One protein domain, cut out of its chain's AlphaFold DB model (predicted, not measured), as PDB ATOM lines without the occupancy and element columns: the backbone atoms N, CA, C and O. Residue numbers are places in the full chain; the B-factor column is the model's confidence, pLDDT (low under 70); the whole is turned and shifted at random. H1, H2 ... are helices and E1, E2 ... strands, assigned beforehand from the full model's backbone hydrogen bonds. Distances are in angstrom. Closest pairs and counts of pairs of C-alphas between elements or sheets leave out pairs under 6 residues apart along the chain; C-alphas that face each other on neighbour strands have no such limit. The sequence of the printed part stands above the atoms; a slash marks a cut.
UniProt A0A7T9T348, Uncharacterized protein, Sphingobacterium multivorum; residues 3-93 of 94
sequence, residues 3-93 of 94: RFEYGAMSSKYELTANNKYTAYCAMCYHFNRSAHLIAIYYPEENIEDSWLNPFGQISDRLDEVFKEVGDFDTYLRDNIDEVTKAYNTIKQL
ATOM      1  N   ARG A   3     249.603 150.998 151.781       96.56
ATOM      2  CA  ARG A   3     249.786 151.774 153.008       96.56
ATOM      3  C   ARG A   3     249.536 150.874 154.210       96.56
ATOM      4  O   ARG A   3     248.561 150.133 154.217       96.56
ATOM      5  N   PHE A   4     250.370 151.014 155.229       97.44
ATOM      6  CA  PHE A   4     250.214 150.363 156.521       97.44
ATOM      7  C   PHE A   4     250.242 151.414 157.617       97.44
ATOM      8  O   PHE A   4     251.053 152.340 157.564       97.44
ATOM      9  N   GLU A   5     249.377 151.259 158.613       97.19
ATOM     10  CA  GLU A   5     249.384 152.092 159.811       97.19
ATOM     11  C   GLU A   5     249.635 151.233 161.036       97.19
ATOM     12  O   GLU A   5     249.060 150.156 161.185       97.19
ATOM     13  N   TYR A   6     250.487 151.729 161.920       96.38
ATOM     14  CA  TYR A   6     250.912 151.018 163.114       96.38
ATOM     15  C   TYR A   6     251.339 152.008 164.191       96.38
ATOM     16  O   TYR A   6     251.514 153.202 163.935       96.38
ATOM     17  N   GLY A   7     251.527 151.521 165.405       94.75
ATOM     18  CA  GLY A   7     252.035 152.348 166.484       94.75
ATOM     19  C   GLY A   7     252.207 151.577 167.770       94.75
ATOM     20  O   GLY A   7     251.790 150.430 167.882       94.75
ATOM     21  N   ALA A   8     252.817 152.228 168.749       90.62
ATOM     22  CA  ALA A   8     252.845 151.736 170.116       90.62
ATOM     23  C   ALA A   8     252.338 152.836 171.046       90.62
ATOM     24  O   ALA A   8     252.799 153.984 170.984       90.62
ATOM     25  N   MET A   9     251.414 152.477 171.938       84.12
ATOM     26  CA  MET A   9     250.832 153.384 172.929       84.12
ATOM     27  C   MET A   9     250.235 154.652 172.288       84.12
ATOM     28  O   MET A   9     249.220 154.570 171.604       84.12
ATOM     29  N   SER A  10     250.833 155.824 172.520       84.75
ATOM     30  CA  SER A  10     250.341 157.121 172.035       84.75
ATOM     31  C   SER A  10     250.900 157.536 170.674       84.75
ATOM     32  O   SER A  10     250.584 158.626 170.209       84.75
ATOM     33  N   SER A  11     251.760 156.719 170.068       92.06
ATOM     34  CA  SER A  11     252.369 157.018 168.772       92.06
ATOM     35  C   SER A  11     251.587 156.376 167.637       92.06
ATOM     36  O   SER A  11     251.108 155.247 167.769       92.06
ATOM     37  N   LYS A  12     251.484 157.075 166.505       95.69
ATOM     38  CA  LYS A  12     250.928 156.507 165.275       95.69
ATOM     39  C   LYS A  12     251.816 156.853 164.092       95.69
ATOM     40  O   LYS A  12     252.188 158.008 163.905       95.69
ATOM     41  N   TYR A  13     252.107 155.859 163.267       97.56
ATOM     42  CA  TYR A  13     252.947 155.973 162.085       97.56
ATOM     43  C   TYR A  13     252.252 155.362 160.872       97.56
ATOM     44  O   TYR A  13     251.422 154.460 160.995       97.56
ATOM     45  N   GLU A  14     252.633 155.839 159.694       97.62
ATOM     46  CA  GLU A  14     252.330 155.211 158.414       97.62
ATOM     47  C   GLU A  14     253.619 154.831 157.687       97.62
ATOM     48  O   GLU A  14     254.648 155.485 157.856       97.62
ATOM     49  N   LEU A  15     253.562 153.780 156.870       97.50
ATOM     50  CA  LEU A  15     254.603 153.431 155.906       97.50
ATOM     51  C   LEU A  15     253.973 152.823 154.651       97.50
ATOM     52  O   LEU A  15     252.827 152.370 154.678       97.50
ATOM     53  N   THR A  16     254.730 152.777 153.559       96.88
ATOM     54  CA  THR A  16     254.334 152.070 152.335       96.88
ATOM     55  C   THR A  16     255.242 150.879 152.059       96.88
ATOM     56  O   THR A  16     256.464 151.015 152.081       96.88
ATOM     57  N   ALA A  17     254.656 149.719 151.770       96.19
ATOM     58  CA  ALA A  17     255.389 148.484 151.495       96.19
ATOM     59  C   ALA A  17     254.699 147.658 150.403       96.19
ATOM     60  O   ALA A  17     253.544 147.894 150.067       96.19
ATOM     61  N   ASN A  18     255.399 146.692 149.809       94.19
ATOM     62  CA  ASN A  18     254.815 145.845 148.763       94.19
ATOM     63  C   ASN A  18     253.902 144.740 149.295       94.19
ATOM     64  O   ASN A  18     253.066 144.242 148.553       94.19
ATOM     65  N   ASN A  19     254.072 144.364 150.557       94.88
ATOM     66  CA  ASN A  19     253.268 143.378 151.260       94.88
ATOM     67  C   ASN A  19     253.427 143.596 152.772       94.88
ATOM     68  O   ASN A  19     254.300 144.356 153.217       94.88
ATOM     69  N   LYS A  20     252.615 142.886 153.558       95.50
ATOM     70  CA  LYS A  20     252.630 142.989 155.018       95.50
ATOM     71  C   LYS A  20     253.951 142.547 155.656       95.50
ATOM     72  O   LYS A  20     254.410 143.200 156.579       95.50
ATOM     73  N   TYR A  21     254.626 141.523 155.132       96.38
ATOM     74  CA  TYR A  21     255.890 141.024 155.693       96.38
ATOM     75  C   TYR A  21     257.003 142.074 155.630       96.38
ATOM     76  O   TYR A  21     257.679 142.341 156.620       96.38
ATOM     77  N   THR A  22     257.136 142.746 154.484       96.75
ATOM     78  CA  THR A  22     258.084 143.856 154.310       96.75
ATOM     79  C   THR A  22     257.753 145.010 155.256       96.75
ATOM     80  O   THR A  22     258.654 145.587 155.869       96.75
ATOM     81  N   ALA A  23     256.460 145.327 155.405       96.81
ATOM     82  CA  ALA A  23     255.998 146.335 156.351       96.81
ATOM     83  C   ALA A  23     256.408 145.967 157.782       96.81
ATOM     84  O   ALA A  23     257.030 146.769 158.468       96.81
ATOM     85  N   TYR A  24     256.132 144.736 158.200       95.94
ATOM     86  CA  TYR A  24     256.392 144.238 159.545       95.94
ATOM     87  C   TYR A  24     257.877 144.233 159.890       95.94
ATOM     88  O   TYR A  24     258.249 144.706 160.962       95.94
ATOM     89  N   CYS A  25     258.742 143.809 158.966       95.38
ATOM     90  CA  CYS A  25     260.184 143.946 159.139       95.38
ATOM     91  C   CYS A  25     260.577 145.412 159.384       95.38
ATOM     92  O   CYS A  25     261.283 145.702 160.349       95.38
ATOM     93  N   ALA A  26     260.078 146.354 158.575       96.69
ATOM     94  CA  ALA A  26     260.374 147.776 158.753       96.69
ATOM     95  C   ALA A  26     259.859 148.325 160.099       96.69
ATOM     96  O   ALA A  26     260.564 149.091 160.759       96.69
ATOM     97  N   MET A  27     258.672 147.898 160.547       95.75
ATOM     98  CA  MET A  27     258.106 148.268 161.852       95.75
ATOM     99  C   MET A  27     258.957 147.738 163.014       95.75
ATOM    100  O   MET A  27     259.262 148.492 163.944       95.75
ATOM    101  N   CYS A  28     259.392 146.473 162.944       93.50
ATOM    102  CA  CYS A  28     260.301 145.866 163.917       93.50
ATOM    103  C   CYS A  28     261.615 146.645 164.012       93.50
ATOM    104  O   CYS A  28     262.072 146.932 165.116       93.50
ATOM    105  N   TYR A  29     262.200 147.046 162.880       93.06
ATOM    106  CA  TYR A  29     263.406 147.877 162.875       93.06
ATOM    107  C   TYR A  29     263.180 149.254 163.496       93.06
ATOM    108  O   TYR A  29     264.028 149.735 164.244       93.06
ATOM    109  N   HIS A  30     262.038 149.878 163.208       94.75
ATOM    110  CA  HIS A  30     261.710 151.203 163.718       94.75
ATOM    111  C   HIS A  30     261.547 151.225 165.243       94.75
ATOM    112  O   HIS A  30     262.156 152.060 165.911       94.75
ATOM    113  N   PHE A  31     260.783 150.290 165.813       90.38
ATOM    114  CA  PHE A  31     260.589 150.217 167.268       90.38
ATOM    115  C   PHE A  31     261.698 149.456 167.999       90.38
ATOM    116  O   PHE A  31     261.839 149.608 169.217       90.38
ATOM    117  N   ASN A  32     262.497 148.662 167.283       87.31
ATOM    118  CA  ASN A  32     263.643 147.907 167.780       87.31
ATOM    119  C   ASN A  32     263.309 147.144 169.078       87.31
ATOM    120  O   ASN A  32     262.554 146.175 169.071       87.31
ATOM    121  N   ARG A  33     263.790 147.628 170.232       82.50
ATOM    122  CA  ARG A  33     263.559 147.010 171.551       82.50
ATOM    123  C   ARG A  33     262.097 147.031 172.010       82.50
ATOM    124  O   ARG A  33     261.758 146.310 172.940       82.50
ATOM    125  N   SER A  34     261.250 147.834 171.371       87.38
ATOM    126  CA  SER A  34     259.832 148.009 171.714       87.38
ATOM    127  C   SER A  34     258.887 147.402 170.676       87.38
ATOM    128  O   SER A  34     257.694 147.687 170.703       87.38
ATOM    129  N   ALA A  35     259.393 146.564 169.761       88.56
ATOM    130  CA  ALA A  35     258.560 145.917 168.744       88.56
ATOM    131  C   ALA A  35     257.427 145.061 169.355       88.56
ATOM    132  O   ALA A  35     256.368 144.911 168.762       88.56
ATOM    133  N   HIS A  36     257.610 144.607 170.598       88.81
ATOM    134  CA  HIS A  36     256.619 143.911 171.425       88.81
ATOM    135  C   HIS A  36     255.444 144.744 171.932       88.81
ATOM    136  O   HIS A  36     254.661 144.255 172.745       88.81
ATOM    137  N   LEU A  37     255.320 145.990 171.484       91.44
ATOM    138  CA  LEU A  37     254.193 146.864 171.794       91.44
ATOM    139  C   LEU A  37     253.533 147.422 170.530       91.44
ATOM    140  O   LEU A  37     252.762 148.376 170.623       91.44
ATOM    141  N   ILE A  38     253.841 146.866 169.355       94.12
ATOM    142  CA  ILE A  38     253.275 147.346 168.095       94.12
ATOM    143  C   ILE A  38     251.837 146.843 167.951       94.12
ATOM    144  O   ILE A  38     251.578 145.643 167.925       94.12
ATOM    145  N   ALA A  39     250.907 147.779 167.794       94.88
ATOM    146  CA  ALA A  39     249.578 147.544 167.253       94.88
ATOM    147  C   ALA A  39     249.553 147.901 165.764       94.88
ATOM    148  O   ALA A  39     250.125 148.916 165.354       94.88
ATOM    149  N   ILE A  40     248.850 147.096 164.974       95.62
ATOM    150  CA  ILE A  40     248.548 147.371 163.570       95.62
ATOM    151  C   ILE A  40     247.150 147.984 163.505       95.62
ATOM    152  O   ILE A  40     246.201 147.461 164.085       95.62
ATOM    153  N   TYR A  41     247.028 149.110 162.806       94.38
ATOM    154  CA  TYR A  41     245.775 149.850 162.648       94.38
ATOM    155  C   TYR A  41     245.203 149.760 161.229       94.38
ATOM    156  O   TYR A  41     244.001 149.938 161.055       94.38
ATOM    157  N   TYR A  42     246.044 149.520 160.215       95.81
ATOM    158  CA  TYR A  42     245.622 149.396 158.818       95.81
ATOM    159  C   TYR A  42     246.637 148.569 158.001       95.81
ATOM    160  O   TYR A  42     247.843 148.753 158.211       95.81
ATOM    161  N   PRO A  43     246.195 147.735 157.035       93.94
ATOM    162  CA  PRO A  43     244.798 147.429 156.686       93.94
ATOM    163  C   PRO A  43     244.068 146.641 157.786       93.94
ATOM    164  O   PRO A  43     244.710 145.996 158.612       93.94
ATOM    165  N   GLU A  44     242.732 146.723 157.826       92.88
ATOM    166  CA  GLU A  44     241.919 146.136 158.913       92.88
ATOM    167  C   GLU A  44     242.087 144.614 159.031       92.88
ATOM    168  O   GLU A  44     242.131 144.076 160.135       92.88
ATOM    169  N   GLU A  45     242.271 143.921 157.905       92.19
ATOM    170  CA  GLU A  45     242.545 142.478 157.858       92.19
ATOM    171  C   GLU A  45     243.820 142.055 158.606       92.19
ATOM    172  O   GLU A  45     243.956 140.893 158.984       92.19
ATOM    173  N   ASN A  46     244.731 142.998 158.856       93.12
ATOM    174  CA  ASN A  46     246.009 142.764 159.516       93.12
ATOM    175  C   ASN A  46     246.011 143.189 160.992       93.12
ATOM    176  O   ASN A  46     247.044 143.091 161.648       93.12
ATOM    177  N   ILE A  47     244.886 143.656 161.545       92.12
ATOM    178  CA  ILE A  47     244.812 144.085 162.954       92.12
ATOM    179  C   ILE A  47     245.183 142.936 163.903       92.12
ATOM    180  O   ILE A  47     245.908 143.146 164.878       92.12
ATOM    181  N   GLU A  48     244.747 141.714 163.587       90.50
ATOM    182  CA  GLU A  48     245.042 140.509 164.372       90.50
ATOM    183  C   GLU A  48     246.539 140.168 164.392       90.50
ATOM    184  O   GLU A  48     247.010 139.508 165.316       90.50
ATOM    185  N   ASP A  49     247.327 140.653 163.428       91.62
ATOM    186  CA  ASP A  49     248.780 140.460 163.394       91.62
ATOM    187  C   ASP A  49     249.514 141.350 164.420       91.62
ATOM    188  O   ASP A  49     250.736 141.309 164.470       91.62
ATOM    189  N   SER A  50     248.819 142.144 165.246       90.88
ATOM    190  CA  SER A  50     249.431 143.001 166.276       90.88
ATOM    191  C   SER A  50     250.285 142.220 167.291       90.88
ATOM    192  O   SER A  50     249.982 141.084 167.661       90.88
ATOM    193  N   TRP A  51     251.332 142.861 167.813       90.12
ATOM    194  CA  TRP A  51     252.320 142.270 168.723       90.12
ATOM    195  C   TRP A  51     252.288 142.951 170.089       90.12
ATOM    196  O   TRP A  51     253.269 143.546 170.515       90.12
ATOM    197  N   LEU A  52     251.151 142.902 170.781       86.62
ATOM    198  CA  LEU A  52     250.963 143.557 172.080       86.62
ATOM    199  C   LEU A  52     251.310 142.615 173.239       86.62
ATOM    200  O   LEU A  52     250.424 142.144 173.952       86.62
ATOM    201  N   ASN A  53     252.601 142.336 173.437       85.44
ATOM    202  CA  ASN A  53     253.064 141.489 174.534       85.44
ATOM    203  C   ASN A  53     253.848 142.295 175.586       85.44
ATOM    204  O   ASN A  53     255.035 142.559 175.388       85.44
ATOM    205  N   PRO A  54     253.255 142.605 176.756       77.88
ATOM    206  CA  PRO A  54     253.924 143.385 177.799       77.88
ATOM    207  C   PRO A  54     255.156 142.690 178.406       77.88
ATOM    208  O   PRO A  54     255.936 143.337 179.099       77.88
ATOM    209  N   PHE A  55     255.350 141.391 178.151       81.06
ATOM    210  CA  PHE A  55     256.499 140.613 178.617       81.06
ATOM    211  C   PHE A  55     257.647 140.536 177.596       81.06
ATOM    212  O   PHE A  55     258.649 139.875 177.857       81.06
ATOM    213  N   GLY A  56     257.534 141.206 176.443       74.81
ATOM    214  CA  GLY A  56     258.636 141.340 175.482       74.81
ATOM    215  C   GLY A  56     258.795 140.195 174.477       74.81
ATOM    216  O   GLY A  56     259.697 140.250 173.644       74.81
ATOM    217  N   GLN A  57     257.947 139.166 174.527       81.81
ATOM    218  CA  GLN A  57     258.057 137.985 173.663       81.81
ATOM    219  C   GLN A  57     257.221 138.164 172.386       81.81
ATOM    220  O   GLN A  57     255.995 138.071 172.430       81.81
ATOM    221  N   ILE A  58     257.887 138.417 171.254       88.25
ATOM    222  CA  ILE A  58     257.243 138.499 169.926       88.25
ATOM    223  C   ILE A  58     257.703 137.446 168.931       88.25
ATOM    224  O   ILE A  58     257.075 137.337 167.885       88.25
ATOM    225  N   SER A  59     258.771 136.698 169.230       84.88
ATOM    226  CA  SER A  59     259.335 135.694 168.317       84.88
ATOM    227  C   SER A  59     258.260 134.743 167.816       84.88
ATOM    228  O   SER A  59     258.045 134.653 166.618       84.88
ATOM    229  N   ASP A  60     257.493 134.158 168.733       86.19
ATOM    230  CA  ASP A  60     256.490 133.146 168.406       86.19
ATOM    231  C   ASP A  60     255.377 133.738 167.532       86.19
ATOM    232  O   ASP A  60     254.896 133.097 166.600       86.19
ATOM    233  N   ARG A  61     255.003 135.002 167.781       88.50
ATOM    234  CA  ARG A  61     253.984 135.689 166.984       88.50
ATOM    235  C   ARG A  61     254.498 136.050 165.593       88.50
ATOM    236  O   ARG A  61     253.760 135.919 164.621       88.50
ATOM    237  N   LEU A  62     255.749 136.494 165.487       90.25
ATOM    238  CA  LEU A  62     256.393 136.737 164.200       90.25
ATOM    239  C   LEU A  62     256.556 135.430 163.419       90.25
ATOM    240  O   LEU A  62     256.247 135.407 162.234       90.25
ATOM    241  N   ASP A  63     256.938 134.335 164.070       89.12
ATOM    242  CA  ASP A  63     257.056 133.021 163.439       89.12
ATOM    243  C   ASP A  63     255.703 132.527 162.912       89.12
ATOM    244  O   ASP A  63     255.622 132.033 161.789       89.12
ATOM    245  N   GLU A  64     254.616 132.708 163.668       90.50
ATOM    246  CA  GLU A  64     253.259 132.407 163.200       90.50
ATOM    247  C   GLU A  64     252.882 133.212 161.953       90.50
ATOM    248  O   GLU A  64     252.380 132.645 160.981       90.50
ATOM    249  N   VAL A  65     253.136 134.523 161.974       92.00
ATOM    250  CA  VAL A  65     252.810 135.428 160.866       92.00
ATOM    251  C   VAL A  65     253.633 135.089 159.623       92.00
ATOM    252  O   VAL A  65     253.090 135.052 158.521       92.00
ATOM    253  N   PHE A  66     254.931 134.825 159.781       93.88
ATOM    254  CA  PHE A  66     255.869 134.589 158.679       93.88
ATOM    255  C   PHE A  66     255.910 133.134 158.201       93.88
ATOM    256  O   PHE A  66     256.541 132.859 157.183       93.88
ATOM    257  N   LYS A  67     255.194 132.215 158.855       91.12
ATOM    258  CA  LYS A  67     255.202 130.776 158.551       91.12
ATOM    259  C   LYS A  67     254.978 130.435 157.074       91.12
ATOM    260  O   LYS A  67     255.534 129.460 156.575       91.12
ATOM    261  N   GLU A  68     254.157 131.213 156.370       89.31
ATOM    262  CA  GLU A  68     253.870 131.001 154.942       89.31
ATOM    263  C   GLU A  68     255.035 131.392 154.020       89.31
ATOM    264  O   GLU A  68     255.132 130.895 152.900       89.31
ATOM    265  N   VAL A  69     255.928 132.262 154.494       90.31
ATOM    266  CA  VAL A  69     257.092 132.776 153.759       90.31
ATOM    267  C   VAL A  69     258.427 132.297 154.343       90.31
ATOM    268  O   VAL A  69     259.483 132.731 153.888       90.31
ATOM    269  N   GLY A  70     258.388 131.375 155.314       90.81
ATOM    270  CA  GLY A  70     259.552 130.826 156.008       90.81
ATOM    271  C   GLY A  70     259.611 131.303 157.455       90.81
ATOM    272  O   GLY A  70     258.792 130.896 158.275       90.81
ATOM    273  N   ASP A  71     260.593 132.143 157.757       92.56
ATOM    274  CA  ASP A  71     260.802 132.752 159.068       92.56
ATOM    275  C   ASP A  71     261.164 134.238 158.907       92.56
ATOM    276  O   ASP A  71     261.508 134.701 157.810       92.56
ATOM    277  N   PHE A  72     261.055 134.993 160.000       91.75
ATOM    278  CA  PHE A  72     261.295 136.435 159.991       91.75
ATOM    279  C   PHE A  72     262.715 136.797 159.525       91.75
ATOM    280  O   PHE A  72     262.879 137.692 158.693       91.75
ATOM    281  N   ASP A  73     263.738 136.101 160.029       91.62
ATOM    282  CA  ASP A  73     265.145 136.425 159.774       91.62
ATOM    283  C   ASP A  73     265.544 136.132 158.322       91.62
ATOM    284  O   ASP A  73     266.224 136.936 157.674       91.62
ATOM    285  N   THR A  74     265.089 135.002 157.783       93.44
ATOM    286  CA  THR A  74     265.274 134.607 156.387       93.44
ATOM    287  C   THR A  74     264.580 135.598 155.464       93.44
ATOM    288  O   THR A  74     265.214 136.108 154.538       93.44
ATOM    289  N   TYR A  75     263.316 135.944 155.741       95.25
ATOM    290  CA  TYR A  75     262.588 136.921 154.933       95.25
ATOM    291  C   TYR A  75     263.296 138.277 154.925       95.25
ATOM    292  O   TYR A  75     263.493 138.877 153.864       95.25
ATOM    293  N   LEU A  76     263.703 138.752 156.102       93.69
ATOM    294  CA  LEU A  76     264.403 140.017 156.265       93.69
ATOM    295  C   LEU A  76     265.716 140.047 155.478       93.69
ATOM    296  O   LEU A  76     265.976 141.011 154.759       93.69
ATOM    297  N   ARG A  77     266.540 139.003 155.606       94.38
ATOM    298  CA  ARG A  77     267.825 138.908 154.904       94.38
ATOM    299  C   ARG A  77     267.633 138.952 153.393       94.38
ATOM    300  O   ARG A  77     268.352 139.677 152.709       94.38
ATOM    301  N   ASP A  78     266.666 138.197 152.890       96.50
ATOM    302  CA  ASP A  78     266.464 138.027 151.455       96.50
ATOM    303  C   ASP A  78     265.759 139.249 150.821       96.50
ATOM    304  O   ASP A  78     265.862 139.462 149.615       96.50
ATOM    305  N   ASN A  79     265.101 140.097 151.627       96.19
ATOM    306  CA  ASN A  79     264.351 141.280 151.179       96.19
ATOM    307  C   ASN A  79     264.872 142.601 151.778       96.19
ATOM    308  O   ASN A  79     264.138 143.590 151.839       96.19
ATOM    309  N   ILE A  80     266.135 142.652 152.214       95.38
ATOM    310  CA  ILE A  80     266.684 143.792 152.970       95.38
ATOM    311  C   ILE A  80     266.561 145.137 152.236       95.38
ATOM    312  O   ILE A  80     266.265 146.162 152.856       95.38
ATOM    313  N   ASP A  81     266.714 145.145 150.909       96.62
ATOM    314  CA  ASP A  81     266.585 146.355 150.089       96.62
ATOM    315  C   ASP A  81     265.145 146.884 150.084       96.62
ATOM    316  O   ASP A  81     264.908 148.089 150.188       96.62
ATOM    317  N   GLU A  82     264.168 145.984 149.987       96.44
ATOM    318  CA  GLU A  82     262.739 146.303 150.006       96.44
ATOM    319  C   GLU A  82     262.307 146.804 151.387       96.44
ATOM    320  O   GLU A  82     261.617 147.821 151.494       96.44
ATOM    321  N   VAL A  83     262.789 146.151 152.447       96.44
ATOM    322  CA  VAL A  83     262.573 146.576 153.836       96.44
ATOM    323  C   VAL A  83     263.165 147.966 154.068       96.44
ATOM    324  O   VAL A  83     262.507 148.823 154.654       96.44
ATOM    325  N   THR A  84     264.364 148.234 153.548       96.38
ATOM    326  CA  THR A  84     265.016 149.547 153.662       96.38
ATOM    327  C   THR A  84     264.226 150.632 152.930       96.38
ATOM    328  O   THR A  84     264.036 151.726 153.462       96.38
ATOM    329  N   LYS A  85     263.707 150.347 151.726       96.88
ATOM    330  CA  LYS A  85     262.819 151.279 151.011       96.88
ATOM    331  C   LYS A  85     261.568 151.579 151.832       96.88
ATOM    332  O   LYS A  85     261.245 152.749 152.001       96.88
ATOM    333  N   ALA A  86     260.907 150.552 152.366       97.19
ATOM    334  CA  ALA A  86     259.709 150.710 153.185       97.19
ATOM    335  C   ALA A  86     259.995 151.520 154.461       97.19
ATOM    336  O   ALA A  86     259.266 152.463 154.769       97.19
ATOM    337  N   TYR A  87     261.104 151.228 155.142       96.94
ATOM    338  CA  TYR A  87     261.570 151.959 156.320       96.94
ATOM    339  C   TYR A  87     261.753 153.458 156.038       96.94
ATOM    340  O   TYR A  87     261.303 154.302 156.808       96.94
ATOM    341  N   ASN A  88     262.326 153.810 154.886       97.31
ATOM    342  CA  ASN A  88     262.520 155.208 154.492       97.31
ATOM    343  C   ASN A  88     261.214 155.959 154.176       97.31
ATOM    344  O   ASN A  88     261.240 157.179 154.022       97.31
ATOM    345  N   THR A  89     260.077 155.263 154.075       97.44
ATOM    346  CA  THR A  89     258.754 155.887 153.895       97.44
ATOM    347  C   THR A  89     258.012 156.133 155.205       97.44
ATOM    348  O   THR A  89     256.922 156.701 155.176       97.44
ATOM    349  N   ILE A  90     258.583 155.716 156.344       97.44
ATOM    350  CA  ILE A  90     257.946 155.876 157.649       97.44
ATOM    351  C   ILE A  90     257.717 157.359 157.932       97.44
ATOM    352  O   ILE A  90     258.636 158.179 157.898       97.44
ATOM    353  N   LYS A  91     256.474 157.685 158.274       96.88
ATOM    354  CA  LYS A  91     256.060 159.026 158.660       96.88
ATOM    355  C   LYS A  91     255.195 158.964 159.908       96.88
ATOM    356  O   LYS A  91     254.283 158.149 160.008       96.88
ATOM    357  N   GLN A  92     255.476 159.846 160.860       96.25
ATOM    358  CA  GLN A  92     254.651 159.994 162.053       96.25
ATOM    359  C   GLN A  92     253.350 160.734 161.718       96.25
ATOM    360  O   GLN A  92     253.363 161.751 161.023       96.25
ATOM    361  N   LEU A  93     252.237 160.207 162.218       93.88
ATOM    362  CA  LEU A  93     250.902 160.788 162.111       93.88
ATOM    363  C   LEU A  93     250.490 161.507 163.399       93.88
ATOM    364  O   LEU A  93     249.881 162.572 163.317       93.88
TER     365      LEU A  93
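Overview. This is residues 3 to 93 of the 94 residues of an uncharacterized protein of Sphingobacterium multivorum (UniProt A0A7T9T348). Helix H1 lies in the middle, with a strongly twisted three-stranded sheet over one side of it and H3, H4 and H5 following one another in an arc round its other side. H2 packs on edge strand E3. The 91 printed residues run E1 E2 H1 E3 H2 H3 H4 H5, class mixed; the antiparallel sheet's order is E2, E1, E3. It is compact, with a radius of gyration of the C-alphas of 11.9 A and spans of 32 by 29 by 25 A.

Arrangement. Start at E1, residues 3 to 7, which forms a hairpin with E2, residues 13 to 17; N 4 and O 15 are 2.9 A apart. H1, residues 20 to 34, is on the sheet; its Ala 23 and Ala 17 of E2 are their closest C-alphas, 5.3 A. E3, residues 37 to 42, is antiparallel to E1, N 39 to O 7 2.8 A. H2, residues 44 to 49, is only just over E3, with 3 C-alphas falling on it. H3, residues 59 to 66, and H4, residues 72 to 78, only just touch, only at the corner, with 3 pairs within 8 A. H5, residues 80 to 87, touches H1, closest C-alphas Ala 26 and Tyr 87, 5.0 A. Every O i to N i+4 pair is within hydrogen-bond range in H3, H4 and H5, 9 of 11 in H1, and 0 of 2 in H2, where 2 of 3 O i to N i+3 pairs are.

Along the chain. Find C-alpha 3 at (249.786, 151.774, 153.008); E1 spans 13.7 A, E3 15.8 A, H1 18.9 A. H5 ends at C-alpha 87, (261.570, 151.959, 156.320).

Size, cuts and confidence. The C-alphas of Ser 10 and Asp 78 are farthest apart, 32.4 A. The printed part has no cut, no long link and no printed residue under 70.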